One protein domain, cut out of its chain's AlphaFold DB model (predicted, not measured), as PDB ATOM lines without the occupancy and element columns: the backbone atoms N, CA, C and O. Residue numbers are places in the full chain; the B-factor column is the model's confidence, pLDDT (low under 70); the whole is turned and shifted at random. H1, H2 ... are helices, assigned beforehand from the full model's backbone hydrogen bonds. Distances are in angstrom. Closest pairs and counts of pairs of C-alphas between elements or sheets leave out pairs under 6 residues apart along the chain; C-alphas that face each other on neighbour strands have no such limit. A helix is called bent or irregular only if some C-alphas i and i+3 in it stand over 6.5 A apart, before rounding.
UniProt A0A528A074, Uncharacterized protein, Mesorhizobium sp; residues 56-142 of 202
ATOM      1  N   ASN A  56      23.736  13.520 -43.566       95.25
ATOM      2  CA  ASN A  56      22.454  13.981 -43.054       95.25
ATOM      3  C   ASN A  56      21.402  14.115 -44.160       95.25
ATOM      4  O   ASN A  56      20.259  13.726 -43.936       95.25
ATOM      5  N   ASP A  57      21.790  14.599 -45.341       94.38
ATOM      6  CA  ASP A  57      20.898  14.673 -46.502       94.38
ATOM      7  C   ASP A  57      20.384  13.275 -46.868       94.38
ATOM      8  O   ASP A  57      19.178  13.083 -47.008       94.38
ATOM      9  N   ILE A  58      21.273  12.275 -46.909       96.00
ATOM     10  CA  ILE A  58      20.894  10.877 -47.178       96.00
ATOM     11  C   ILE A  58      19.891  10.374 -46.132       96.00
ATOM     12  O   ILE A  58      18.858   9.803 -46.488       96.00
ATOM     13  N   ARG A  59      20.143  10.623 -44.840       96.12
ATOM     14  CA  ARG A  59      19.200  10.243 -43.773       96.12
ATOM     15  C   ARG A  59      17.833  10.901 -43.959       96.12
ATOM     16  O   ARG A  59      16.825  10.216 -43.830       96.12
ATOM     17  N   GLN A  60      17.786  12.191 -44.285       95.94
ATOM     18  CA  GLN A  60      16.529  12.912 -44.517       95.94
ATOM     19  C   GLN A  60      15.769  12.369 -45.735       95.94
ATOM     20  O   GLN A  60      14.550  12.203 -45.671       95.94
ATOM     21  N   LEU A  61      16.474  12.015 -46.815       96.88
ATOM     22  CA  LEU A  61      15.865  11.372 -47.984       96.88
ATOM     23  C   LEU A  61      15.212  10.040 -47.599       96.88
ATOM     24  O   LEU A  61      14.043   9.818 -47.913       96.88
ATOM     25  N   VAL A  62      15.911   9.195 -46.836       96.38
ATOM     26  CA  VAL A  62      15.365   7.909 -46.370       96.38
ATOM     27  C   VAL A  62      14.180   8.111 -45.421       96.38
ATOM     28  O   VAL A  62      13.148   7.463 -45.588       96.38
ATOM     29  N   VAL A  63      14.279   9.037 -44.462       96.50
ATOM     30  CA  VAL A  63      13.181   9.346 -43.527       96.50
ATOM     31  C   VAL A  63      11.943   9.832 -44.281       96.50
ATOM     32  O   VAL A  63      10.844   9.337 -44.033       96.50
ATOM     33  N   SER A  64      12.105  10.746 -45.240       95.12
ATOM     34  CA  SER A  64      10.982  11.259 -46.036       95.12
ATOM     35  C   SER A  64      10.353  10.191 -46.939       95.12
ATOM     36  O   SER A  64       9.140  10.214 -47.158       95.12
ATOM     37  N   TRP A  65      11.141   9.231 -47.431       96.62
ATOM     38  CA  TRP A  65      10.652   8.083 -48.194       96.62
ATOM     39  C   TRP A  65       9.816   7.133 -47.327       96.62
ATOM     40  O   TRP A  65       8.707   6.753 -47.710       96.62
ATOM     41  N   LEU A  66      10.310   6.790 -46.135       96.56
ATOM     42  CA  LEU A  66       9.605   5.910 -45.197       96.56
ATOM     43  C   LEU A  66       8.333   6.560 -44.636       96.56
ATOM     44  O   LEU A  66       7.326   5.878 -44.462       96.56
ATOM     45  N   ALA A  67       8.336   7.882 -44.428       95.69
ATOM     46  CA  ALA A  67       7.162   8.638 -43.980       95.69
ATOM     47  C   ALA A  67       5.969   8.551 -44.956       95.69
ATOM     48  O   ALA A  67       4.832   8.801 -44.564       95.69
ATOM     49  N   GLN A  68       6.205   8.152 -46.210       94.88
ATOM     50  CA  GLN A  68       5.157   7.899 -47.207       94.88
ATOM     51  C   GLN A  68       4.550   6.487 -47.096       94.88
ATOM     52  O   GLN A  68       3.755   6.101 -47.953       94.88
ATOM     53  N   GLY A  69       4.938   5.691 -46.090       94.50
ATOM     54  CA  GLY A  69       4.467   4.314 -45.897       94.50
ATOM     55  C   GLY A  69       5.067   3.302 -46.878       94.50
ATOM     56  O   GLY A  69       4.508   2.223 -47.074       94.50
ATOM     57  N   ARG A  70       6.182   3.646 -47.533       93.50
ATOM     58  CA  ARG A  70       6.872   2.791 -48.511       93.50
ATOM     59  C   ARG A  70       7.900   1.881 -47.819       93.50
ATOM     60  O   ARG A  70       8.457   2.280 -46.796       93.50
ATOM     61  N   PRO A  71       8.203   0.688 -48.370       94.56
ATOM     62  CA  PRO A  71       9.324  -0.128 -47.892       94.56
ATOM     63  C   PRO A  71      10.657   0.595 -48.117       94.56
ATOM     64  O   PRO A  71      10.712   1.521 -48.917       94.56
ATOM     65  N   SER A  72      11.737   0.166 -47.458       94.06
ATOM     66  CA  SER A  72      13.071   0.771 -47.627       94.06
ATOM     67  C   SER A  72      13.475   0.880 -49.109       94.06
ATOM     68  O   SER A  72      13.237  -0.071 -49.860       94.06
ATOM     69  N   PRO A  73      14.081   2.003 -49.546       96.12
ATOM     70  CA  PRO A  73      14.443   2.188 -50.946       96.12
ATOM     71  C   PRO A  73      15.514   1.180 -51.371       96.12
ATOM     72  O   PRO A  73      16.434   0.867 -50.611       96.12
ATOM     73  N   THR A  74      15.405   0.683 -52.602       97.50
ATOM     74  CA  THR A  74      16.471  -0.109 -53.229       97.50
ATOM     75  C   THR A  74      17.676   0.781 -53.564       97.50
ATOM     76  O   THR A  74      17.517   2.001 -53.650       97.50
ATOM     77  N   PRO A  75      18.873   0.220 -53.818       96.50
ATOM     78  CA  PRO A  75      20.045   1.021 -54.184       96.50
ATOM     79  C   PRO A  75      19.801   1.963 -55.375       96.50
ATOM     80  O   PRO A  75      20.161   3.133 -55.317       96.50
ATOM     81  N   ASN A  76      19.097   1.494 -56.411       97.12
ATOM     82  CA  ASN A  76      18.769   2.317 -57.581       97.12
ATOM     83  C   ASN A  76      17.778   3.440 -57.240       97.12
ATOM     84  O   ASN A  76      17.925   4.559 -57.719       97.12
ATOM     85  N   GLN A  77      16.779   3.159 -56.396       96.88
ATOM     86  CA  GLN A  77      15.829   4.180 -55.940       96.88
ATOM     87  C   GLN A  77      16.514   5.226 -55.064       96.88
ATOM     88  O   GLN A  77      16.247   6.416 -55.210       96.88
ATOM     89  N   LEU A  78      17.411   4.791 -54.176       96.81
ATOM     90  CA  LEU A  78      18.201   5.691 -53.350       96.81
ATOM     91  C   LEU A  78      19.082   6.593 -54.218       96.81
ATOM     92  O   LEU A  78      19.113   7.797 -53.980       96.81
ATOM     93  N   GLN A  79      19.720   6.043 -55.255       96.38
ATOM     94  CA  GLN A  79      20.493   6.839 -56.206       96.38
ATOM     95  C   GLN A  79      19.619   7.894 -56.893       96.38
ATOM     96  O   GLN A  79      19.978   9.065 -56.899       96.38
ATOM     97  N   SER A  80      18.421   7.526 -57.362       97.06
ATOM     98  CA  SER A  80      17.492   8.499 -57.954       97.06
ATOM     99  C   SER A  80      17.084   9.615 -56.981       97.06
ATOM    100  O   SER A  80      16.946  10.764 -57.396       97.06
ATOM    101  N   LEU A  81      16.909   9.314 -55.687       96.94
ATOM    102  CA  LEU A  81      16.637  10.334 -54.663       96.94
ATOM    103  C   LEU A  81      17.832  11.276 -54.465       96.94
ATOM    104  O   LEU A  81      17.646  12.480 -54.283       96.94
ATOM    105  N   VAL A  82      19.054  10.742 -54.509       97.00
ATOM    106  CA  VAL A  82      20.283  11.541 -54.434       97.00
ATOM    107  C   VAL A  82      20.414  12.441 -55.664       97.00
ATOM    108  O   VAL A  82      20.632  13.639 -55.501       97.00
ATOM    109  N   ASP A  83      20.197  11.917 -56.870       96.75
ATOM    110  CA  ASP A  83      20.278  12.685 -58.121       96.75
ATOM    111  C   ASP A  83      19.250  13.831 -58.149       96.75
ATOM    112  O   ASP A  83      19.554  14.964 -58.542       96.75
ATOM    113  N   GLN A  84      18.035  13.570 -57.654       96.75
ATOM    114  CA  GLN A  84      17.018  14.605 -57.454       96.75
ATOM    115  C   GLN A  84      17.491  15.670 -56.463       96.75
ATOM    116  O   GLN A  84      17.323  16.863 -56.726       96.75
ATOM    117  N   LYS A  85      18.125  15.269 -55.353       96.50
ATOM    118  CA  LYS A  85      18.634  16.218 -54.355       96.50
ATOM    119  C   LYS A  85      19.781  17.074 -54.891       96.50
ATOM    120  O   LYS A  85      19.843  18.263 -54.582       96.50
ATOM    121  N   VAL A  86      20.667  16.494 -55.698       95.88
ATOM    122  CA  VAL A  86      21.727  17.231 -56.401       95.88
ATOM    123  C   VAL A  86      21.104  18.268 -57.330       95.88
ATOM    124  O   VAL A  86      21.447  19.445 -57.246       95.88
ATOM    125  N   THR A  87      20.132  17.855 -58.146       95.69
ATOM    126  CA  THR A  87      19.422  18.754 -59.071       95.69
ATOM    127  C   THR A  87      18.740  19.904 -58.326       95.69
ATOM    128  O   THR A  87      18.869  21.059 -58.723       95.69
ATOM    129  N   GLU A  88      18.069  19.612 -57.208       95.56
ATOM    130  CA  GLU A  88      17.462  20.623 -56.334       95.56
ATOM    131  C   GLU A  88      18.503  21.638 -55.836       95.56
ATOM    132  O   GLU A  88      18.272  22.843 -55.930       95.56
ATOM    133  N   LYS A  89      19.665  21.177 -55.346       94.62
ATOM    134  CA  LYS A  89      20.738  22.064 -54.865       94.62
ATOM    135  C   LYS A  89      21.318  22.931 -55.985       94.62
ATOM    136  O   LYS A  89      21.566  24.112 -55.748       94.62
ATOM    137  N   VAL A  90      21.509  22.375 -57.184       94.12
ATOM    138  CA  VAL A  90      21.983  23.128 -58.359       94.12
ATOM    139  C   VAL A  90      20.982  24.221 -58.725       94.12
ATOM    140  O   VAL A  90      21.342  25.394 -58.757       94.12
ATOM    141  N   LEU A  91      19.707  23.867 -58.912       94.06
ATOM    142  CA  LEU A  91      18.666  24.835 -59.272       94.06
ATOM    143  C   LEU A  91      18.477  25.913 -58.204       94.06
ATOM    144  O   LEU A  91      18.257  27.075 -58.537       94.06
ATOM    145  N   PHE A  92      18.579  25.547 -56.926       92.88
ATOM    146  CA  PHE A  92      18.512  26.510 -55.833       92.88
ATOM    147  C   PHE A  92      19.649  27.537 -55.911       92.88
ATOM    148  O   PHE A  92      19.397  28.731 -55.765       92.88
ATOM    149  N   ARG A  93      20.883  27.099 -56.189       89.50
ATOM    150  CA  ARG A  93      22.029  28.006 -56.366       89.50
ATOM    151  C   ARG A  93      21.838  28.935 -57.564       89.50
ATOM    152  O   ARG A  93      22.040  30.136 -57.421       89.50
ATOM    153  N   GLU A  94      21.388  28.404 -58.696       92.56
ATOM    154  CA  GLU A  94      21.104  29.213 -59.887       92.56
ATOM    155  C   GLU A  94      19.995  30.239 -59.632       92.56
ATOM    156  O   GLU A  94      20.108  31.401 -60.017       92.56
ATOM    157  N   ALA A  95      18.939  29.852 -58.912       92.62
ATOM    158  CA  ALA A  95      17.868  30.770 -58.542       92.62
ATOM    159  C   ALA A  95      18.378  31.944 -57.687       92.62
ATOM    160  O   ALA A  95      17.941  33.077 -57.893       92.62
ATOM    161  N   LEU A  96      19.322  31.697 -56.770       91.00
ATOM    162  CA  LEU A  96      19.966  32.753 -55.981       91.00
ATOM    163  C   LEU A  96      20.893  33.630 -56.830       91.00
ATOM    164  O   LEU A  96      20.865  34.853 -56.688       91.00
ATOM    165  N   ALA A  97      21.676  33.036 -57.736       89.94
ATOM    166  CA  ALA A  97      22.550  33.778 -58.650       89.94
ATOM    167  C   ALA A  97      21.749  34.724 -59.565       89.94
ATOM    168  O   ALA A  97      22.159  35.858 -59.816       89.94
ATOM    169  N   LEU A  98      20.564  34.285 -59.994       92.31
ATOM    170  CA  LEU A  98      19.601  35.085 -60.754       92.31
ATOM    171  C   LEU A  98      18.790  36.063 -59.883       92.31
ATOM    172  O   LEU A  98      18.027  36.869 -60.416       92.31
ATOM    173  N   GLY A  99      18.936  36.013 -58.555       90.75
ATOM    174  CA  GLY A  99      18.221  36.871 -57.611       90.75
ATOM    175  C   GLY A  99      16.711  36.626 -57.561       90.75
ATOM    176  O   GLY A  99      15.964  37.549 -57.234       90.75
ATOM    177  N   LEU A 100      16.252  35.413 -57.890       90.00
ATOM    178  CA  LEU A 100      14.829  35.041 -57.903       90.00
ATOM    179  C   LEU A 100      14.210  34.982 -56.499       90.00
ATOM    180  O   LEU A 100      12.991  34.921 -56.359       90.00
ATOM    181  N   ASP A 101      15.031  35.005 -55.453       88.12
ATOM    182  CA  ASP A 101      14.592  35.107 -54.064       88.12
ATOM    183  C   ASP A 101      14.187  36.539 -53.663       88.12
ATOM    184  O   ASP A 101      13.462  36.749 -52.683       88.12
ATOM    185  N   ARG A 102      14.647  37.545 -54.415       90.12
ATOM    186  CA  ARG A 102      14.481  38.959 -54.068       90.12
ATOM    187  C   ARG A 102      13.087  39.442 -54.438       90.12
ATOM    188  O   ARG A 102      12.639  39.310 -55.569       90.12
ATOM    189  N   ASN A 103      12.433  40.111 -53.491       85.19
ATOM    190  CA  ASN A 103      11.106  40.711 -53.664       85.19
ATOM    191  C   ASN A 103       9.972  39.728 -54.016       85.19
ATOM    192  O   ASN A 103       8.896  40.181 -54.399       85.19
ATOM    193  N   ASP A 104      10.160  38.424 -53.809       90.88
ATOM    194  CA  ASP A 104       9.108  37.431 -54.009       90.88
ATOM    195  C   ASP A 104       8.115  37.406 -52.827       90.88
ATOM    196  O   ASP A 104       8.486  37.221 -51.662       90.88
ATOM    197  N   GLU A 105       6.826  37.592 -53.118       92.25
ATOM    198  CA  GLU A 105       5.767  37.618 -52.097       92.25
ATOM    199  C   GLU A 105       5.541  36.249 -51.428       92.25
ATOM    200  O   GLU A 105       5.155  36.179 -50.255       92.25
ATOM    201  N   THR A 106       5.828  35.142 -52.120       92.50
ATOM    202  CA  THR A 106       5.731  33.794 -51.539       92.50
ATOM    203  C   THR A 106       6.800  33.595 -50.469       92.50
ATOM    204  O   THR A 106       6.481  33.114 -49.375       92.50
ATOM    205  N   ILE A 107       8.042  33.998 -50.744       90.88
ATOM    206  CA  ILE A 107       9.163  33.924 -49.798       90.88
ATOM    207  C   ILE A 107       8.923  34.868 -48.617       90.88
ATOM    208  O   ILE A 107       9.002  34.424 -47.466       90.88
ATOM    209  N   LYS A 108       8.531  36.125 -48.870       90.69
ATOM    210  CA  LYS A 108       8.218  37.103 -47.809       90.69
ATOM    211  C   LYS A 108       7.152  36.605 -46.837       90.69
ATOM    212  O   LYS A 108       7.290  36.810 -45.635       90.69
ATOM    213  N   ARG A 109       6.108  35.928 -47.326       93.25
ATOM    214  CA  ARG A 109       5.057  35.360 -46.466       93.25
ATOM    215  C   ARG A 109       5.506  34.095 -45.732       93.25
ATOM    216  O   ARG A 109       5.062  33.851 -44.612       93.25
ATOM    217  N   ARG A 110       6.356  33.272 -46.349       94.75
ATOM    218  CA  ARG A 110       6.782  31.981 -45.787       94.75
ATOM    219  C   ARG A 110       7.811  32.131 -44.663       94.75
ATOM    220  O   ARG A 110       7.814  31.310 -43.749       94.75
ATOM    221  N   LEU A 111       8.663  33.155 -44.704       92.88
ATOM    222  CA  LEU A 111       9.695  33.363 -43.680       92.88
ATOM    223  C   LEU A 111       9.112  33.586 -42.266       92.88
ATOM    224  O   LEU A 111       9.525  32.852 -41.368       92.88
ATOM    225  N   PRO A 112       8.121  34.479 -42.045       94.38
ATOM    226  CA  PRO A 112       7.460  34.612 -40.745       94.38
ATOM    227  C   PRO A 112       6.812  33.310 -40.274       94.38
ATOM    228  O   PRO A 112       7.017  32.910 -39.138       94.38
ATOM    229  N   GLN A 113       6.135  32.581 -41.167       90.69
ATOM    230  CA  GLN A 113       5.518  31.291 -40.825       90.69
ATOM    231  C   GLN A 113       6.553  30.265 -40.342       90.69
ATOM    232  O   GLN A 113       6.290  29.491 -39.423       90.69
ATOM    233  N   LYS A 114       7.747  30.254 -40.947       93.75
ATOM    234  CA  LYS A 114       8.848  29.388 -40.510       93.75
ATOM    235  C   LYS A 114       9.400  29.819 -39.147       93.75
ATOM    236  O   LYS A 114       9.776  28.957 -38.358       93.75
ATOM    237  N   MET A 115       9.425  31.119 -38.857       92.81
ATOM    238  CA  MET A 115       9.804  31.635 -37.537       92.81
ATOM    239  C   MET A 115       8.775  31.273 -36.465       92.81
ATOM    240  O   MET A 115       9.170  30.834 -35.388       92.81
ATOM    241  N   ASP A 116       7.483  31.382 -36.775       89.56
ATOM    242  CA  ASP A 116       6.402  30.987 -35.866       89.56
ATOM    243  C   ASP A 116       6.502  29.499 -35.503       89.56
ATOM    244  O   ASP A 116       6.354  29.134 -34.338       89.56
ATOM    245  N   PHE A 117       6.823  28.642 -36.480       87.75
ATOM    246  CA  PHE A 117       7.058  27.214 -36.246       87.75
ATOM    247  C   PHE A 117       8.222  26.969 -35.272       87.75
ATOM    248  O   PHE A 117       8.070  26.231 -34.302       87.75
ATOM    249  N   LEU A 118       9.365  27.631 -35.480       86.38
ATOM    250  CA  LEU A 118      10.520  27.500 -34.584       86.38
ATOM    251  C   LEU A 118      10.219  28.014 -33.170       86.38
ATOM    252  O   LEU A 118      10.644  27.409 -32.189       86.38
ATOM    253  N   ALA A 119       9.480  29.119 -33.052       83.31
ATOM    254  CA  ALA A 119       9.083  29.666 -31.760       83.31
ATOM    255  C   ALA A 119       8.128  28.723 -31.005       83.31
ATOM    256  O   ALA A 119       8.256  28.576 -29.788       83.31
ATOM    257  N   ALA A 120       7.206  28.064 -31.716       79.19
ATOM    258  CA  ALA A 120       6.298  27.081 -31.132       79.19
ATOM    259  C   ALA A 120       7.048  25.858 -30.575       79.19
ATOM    260  O   ALA A 120       6.760  25.439 -29.453       79.19
ATOM    261  N   ASP A 121       8.042  25.343 -31.302       75.38
ATOM    262  CA  ASP A 121       8.883  24.232 -30.834       75.38
ATOM    263  C   ASP A 121       9.681  24.607 -29.575       75.38
ATOM    264  O   ASP A 121       9.767  23.819 -28.635       75.38
ATOM    265  N   VAL A 122      10.222  25.831 -29.509       72.25
ATOM    266  CA  VAL A 122      10.938  26.320 -28.316       72.25
ATOM    267  C   VAL A 122       9.994  26.468 -27.121       72.25
ATOM    268  O   VAL A 122      10.353  26.085 -26.009       72.25
ATOM    269  N   ALA A 123       8.777  26.977 -27.328       64.81
ATOM    270  CA  ALA A 123       7.780  27.074 -26.263       64.81
ATOM    271  C   ALA A 123       7.349  25.689 -25.746       64.81
ATOM    272  O   ALA A 123       7.128  25.526 -24.547       64.81
ATOM    273  N   ALA A 124       7.284  24.682 -26.623       63.12
ATOM    274  CA  ALA A 124       6.967  23.305 -26.251       63.12
ATOM    275  C   ALA A 124       8.076  22.611 -25.437       63.12
ATOM    276  O   ALA A 124       7.795  21.624 -24.762       63.12
ATOM    277  N   MET A 125       9.318  23.119 -25.449       61.00
ATOM    278  CA  MET A 125      10.395  22.580 -24.603       61.00
ATOM    279  C   MET A 125      10.189  22.872 -23.110       61.00
ATOM    280  O   MET A 125      10.759  22.171 -22.275       61.00
ATOM    281  N   GLN A 126       9.390  23.883 -22.757       71.81
ATOM    282  CA  GLN A 126       9.064  24.192 -21.367       71.81
ATOM    283  C   GLN A 126       7.682  23.634 -21.024       71.81
ATOM    284  O   GLN A 126       6.669  24.331 -21.084       71.81
ATOM    285  N   GLU A 127       7.641  22.348 -20.681       78.94
ATOM    286  CA  GLU A 127       6.401  21.699 -20.269       78.94
ATOM    287  C   GLU A 127       5.914  22.291 -18.928       78.94
ATOM    288  O   GLU A 127       6.686  22.338 -17.963       78.94
ATOM    289  N   PRO A 128       4.663  22.782 -18.841       83.56
ATOM    290  CA  PRO A 128       4.141  23.363 -17.611       83.56
ATOM    291  C   PRO A 128       4.036  22.303 -16.514       83.56
ATOM    292  O   PRO A 128       3.600  21.171 -16.736       83.56
ATOM    293  N   SER A 129       4.382  22.684 -15.291       87.94
ATOM    294  CA  SER A 129       4.268  21.807 -14.132       87.94
ATOM    295  C   SER A 129       2.804  21.503 -13.794       87.94
ATOM    296  O   SER A 129       1.889  22.301 -14.012       87.94
ATOM    297  N   ASN A 130       2.574  20.363 -13.137       87.75
ATOM    298  CA  ASN A 130       1.251  20.008 -12.615       87.75
ATOM    299  C   ASN A 130       0.656  21.087 -11.687       87.75
ATOM    300  O   ASN A 130      -0.566  21.212 -11.601       87.75
ATOM    301  N   ALA A 131       1.495  21.852 -10.983       89.31
ATOM    302  CA  ALA A 131       1.053  22.938 -10.113       89.31
ATOM    303  C   ALA A 131       0.492  24.117 -10.925       89.31
ATOM    304  O   ALA A 131      -0.612  24.584 -10.644       89.31
ATOM    305  N   GLU A 132       1.201  24.532 -11.976       88.44
ATOM    306  CA  GLU A 132       0.763  25.598 -12.887       88.44
ATOM    307  C   GLU A 132      -0.529  25.212 -13.617       88.44
ATOM    308  O   GLU A 132      -1.453  26.021 -13.716       88.44
ATOM    309  N   LEU A 133      -0.655  23.952 -14.046       89.00
ATOM    310  CA  LEU A 133      -1.879  23.439 -14.674       89.00
ATOM    311  C   LEU A 133      -3.078  23.463 -13.713       89.00
ATOM    312  O   LEU A 133      -4.161  23.918 -14.089       89.00
ATOM    313  N   ARG A 134      -2.891  23.024 -12.460       88.62
ATOM    314  CA  ARG A 134      -3.943  23.050 -11.423       88.62
ATOM    315  C   ARG A 134      -4.371  24.469 -11.061       88.62
ATOM    316  O   ARG A 134      -5.541  24.674 -10.749       88.62
ATOM    317  N   GLN A 135      -3.459  25.435 -11.127       89.19
ATOM    318  CA  GLN A 135      -3.764  26.847 -10.897       89.19
ATOM    319  C   GLN A 135      -4.461  27.497 -12.103       89.19
ATOM    320  O   GLN A 135      -5.359  28.316 -11.927       89.19
ATOM    321  N   CYS A 136      -4.077  27.124 -13.326       87.38
ATOM    322  CA  CYS A 136      -4.608  27.697 -14.563       87.38
ATOM    323  C   CYS A 136      -6.000  27.150 -14.938       87.38
ATOM    324  O   CYS A 136      -6.821  27.869 -15.522       87.38
ATOM    325  N   PHE A 137      -6.289  25.888 -14.603       87.88
ATOM    326  CA  PHE A 137      -7.520  25.200 -15.006       87.88
ATOM    327  C   PHE A 137      -8.823  25.872 -14.524       87.88
ATOM    328  O   PHE A 137      -9.703  26.076 -15.365       87.88
ATOM    329  N   PRO A 138      -8.988  26.279 -13.246       88.75
ATOM    330  CA  PRO A 138     -10.239  26.875 -12.766       88.75
ATOM    331  C   PRO A 138     -10.643  28.134 -13.549       88.75
ATOM    332  O   PRO A 138     -11.799  28.264 -13.955       88.75
ATOM    333  N   THR A 139      -9.672  29.006 -13.841       86.44
ATOM    334  CA  THR A 139      -9.860  30.270 -14.575       86.44
ATOM    335  C   THR A 139     -10.203  30.060 -16.053       86.44
ATOM    336  O   THR A 139     -10.831  30.919 -16.667       86.44
ATOM    337  N   ASN A 140      -9.836  28.913 -16.633       86.38
ATOM    338  CA  ASN A 140     -10.031  28.603 -18.054       86.38
ATOM    339  C   ASN A 140     -11.044  27.473 -18.310       86.38
ATOM    340  O   ASN A 140     -11.219  27.056 -19.455       86.38
ATOM    341  N   SER A 141     -11.725  26.994 -17.269       82.00
ATOM    342  CA  SER A 141     -12.619  25.824 -17.293       82.00
ATOM    343  C   SER A 141     -13.667  25.858 -18.415       82.00
ATOM    344  O   SER A 141     -13.894  24.845 -19.075       82.00
ATOM    345  N   GLY A 142     -14.235  27.030 -18.718       83.12
ATOM    346  CA  GLY A 142     -15.208  27.207 -19.805       83.12
ATOM    347  C   GLY A 142     -14.669  26.906 -21.213       83.12
ATOM    348  O   GLY A 142     -15.446  26.545 -22.092       83.12
TER     349      GLY A 142
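This is residues 56 to 142 of the 202 residues of an uncharacterized protein of Mesorhizobium sp (UniProt A0A528A074). Picture an open zigzag of helices: H2, the longest, and H3 make the two limbs of a V with the link of residues 98 to 104 at its apex, H1 packs across the first part of H2, and H4 sits beyond the far end of H3, touching no helix. The V has no packed core between its limbs, and residues 102 to 142, with H3 and H4, stick out free. The printed part has 87 residues with four named helices in the order H1, H2, H3, H4 and no named strand, and its class is all helix. It is extended, with a radius of gyration of the C-alphas of 21.2 A, and flat, spanning 57 by 41 by 22 A.

Find C-alpha 56 at (22.454, 13.981, -43.054); from there H1 runs through residues 56 to 66. Move on to C-alpha 75 at (20.045, 1.021, -54.184), where H2 begins; it holds residues 75 to 97 and is 33.2 A from first to last C-alpha. Watch y rise along H2 to C-alpha 97 at (22.550, 33.778, -58.650). H3, residues 105 to 124, is 29.6 A long; it is neither bent nor irregular, but only just: C-alphas 109 and 112 are 6.3 A apart. H4, residues 130 to 142, is 19.3 A long and ends at C-alpha 142 at (-15.208, 27.207, -19.805). H4 is irregular: its C-alphas 139 and 142 are 8.1 A apart.

Look first at Leu 61 and Leu 81, whose C-alphas, 6.8 A apart, are the closest of H1 and H2. The two helices touch, H2 with residues 78 to 82 alone, at a steep tilt of 60 degrees, opposite ways. Further along, H2 and H3 are apart, and so are H3 and H4. H1 is apart from both H3 and H4, and H2 is apart from H4. In the backbone of H1 and H2 each O i to N i+4 pair is within hydrogen-bond range; in H3 14 of 16 are, and in H4 6 of 9.

The two C-alphas farthest apart are those of Asn 76 and Pro 138, at 58.8 A, while those of Asn 56 and Gly 142, first and last printed, are 46.2 A apart. The printed part has no cut. The link from H3 to H4 is tight, with 5 residues, those from H1 to H2 and from H2 to H3 are short, with 8 and 7, and no link is long. Residues 66 to 71 stand free. The mean pLDDT of the printed part is 90.4; look for low confidence at residues 123 to 125, which are under 70.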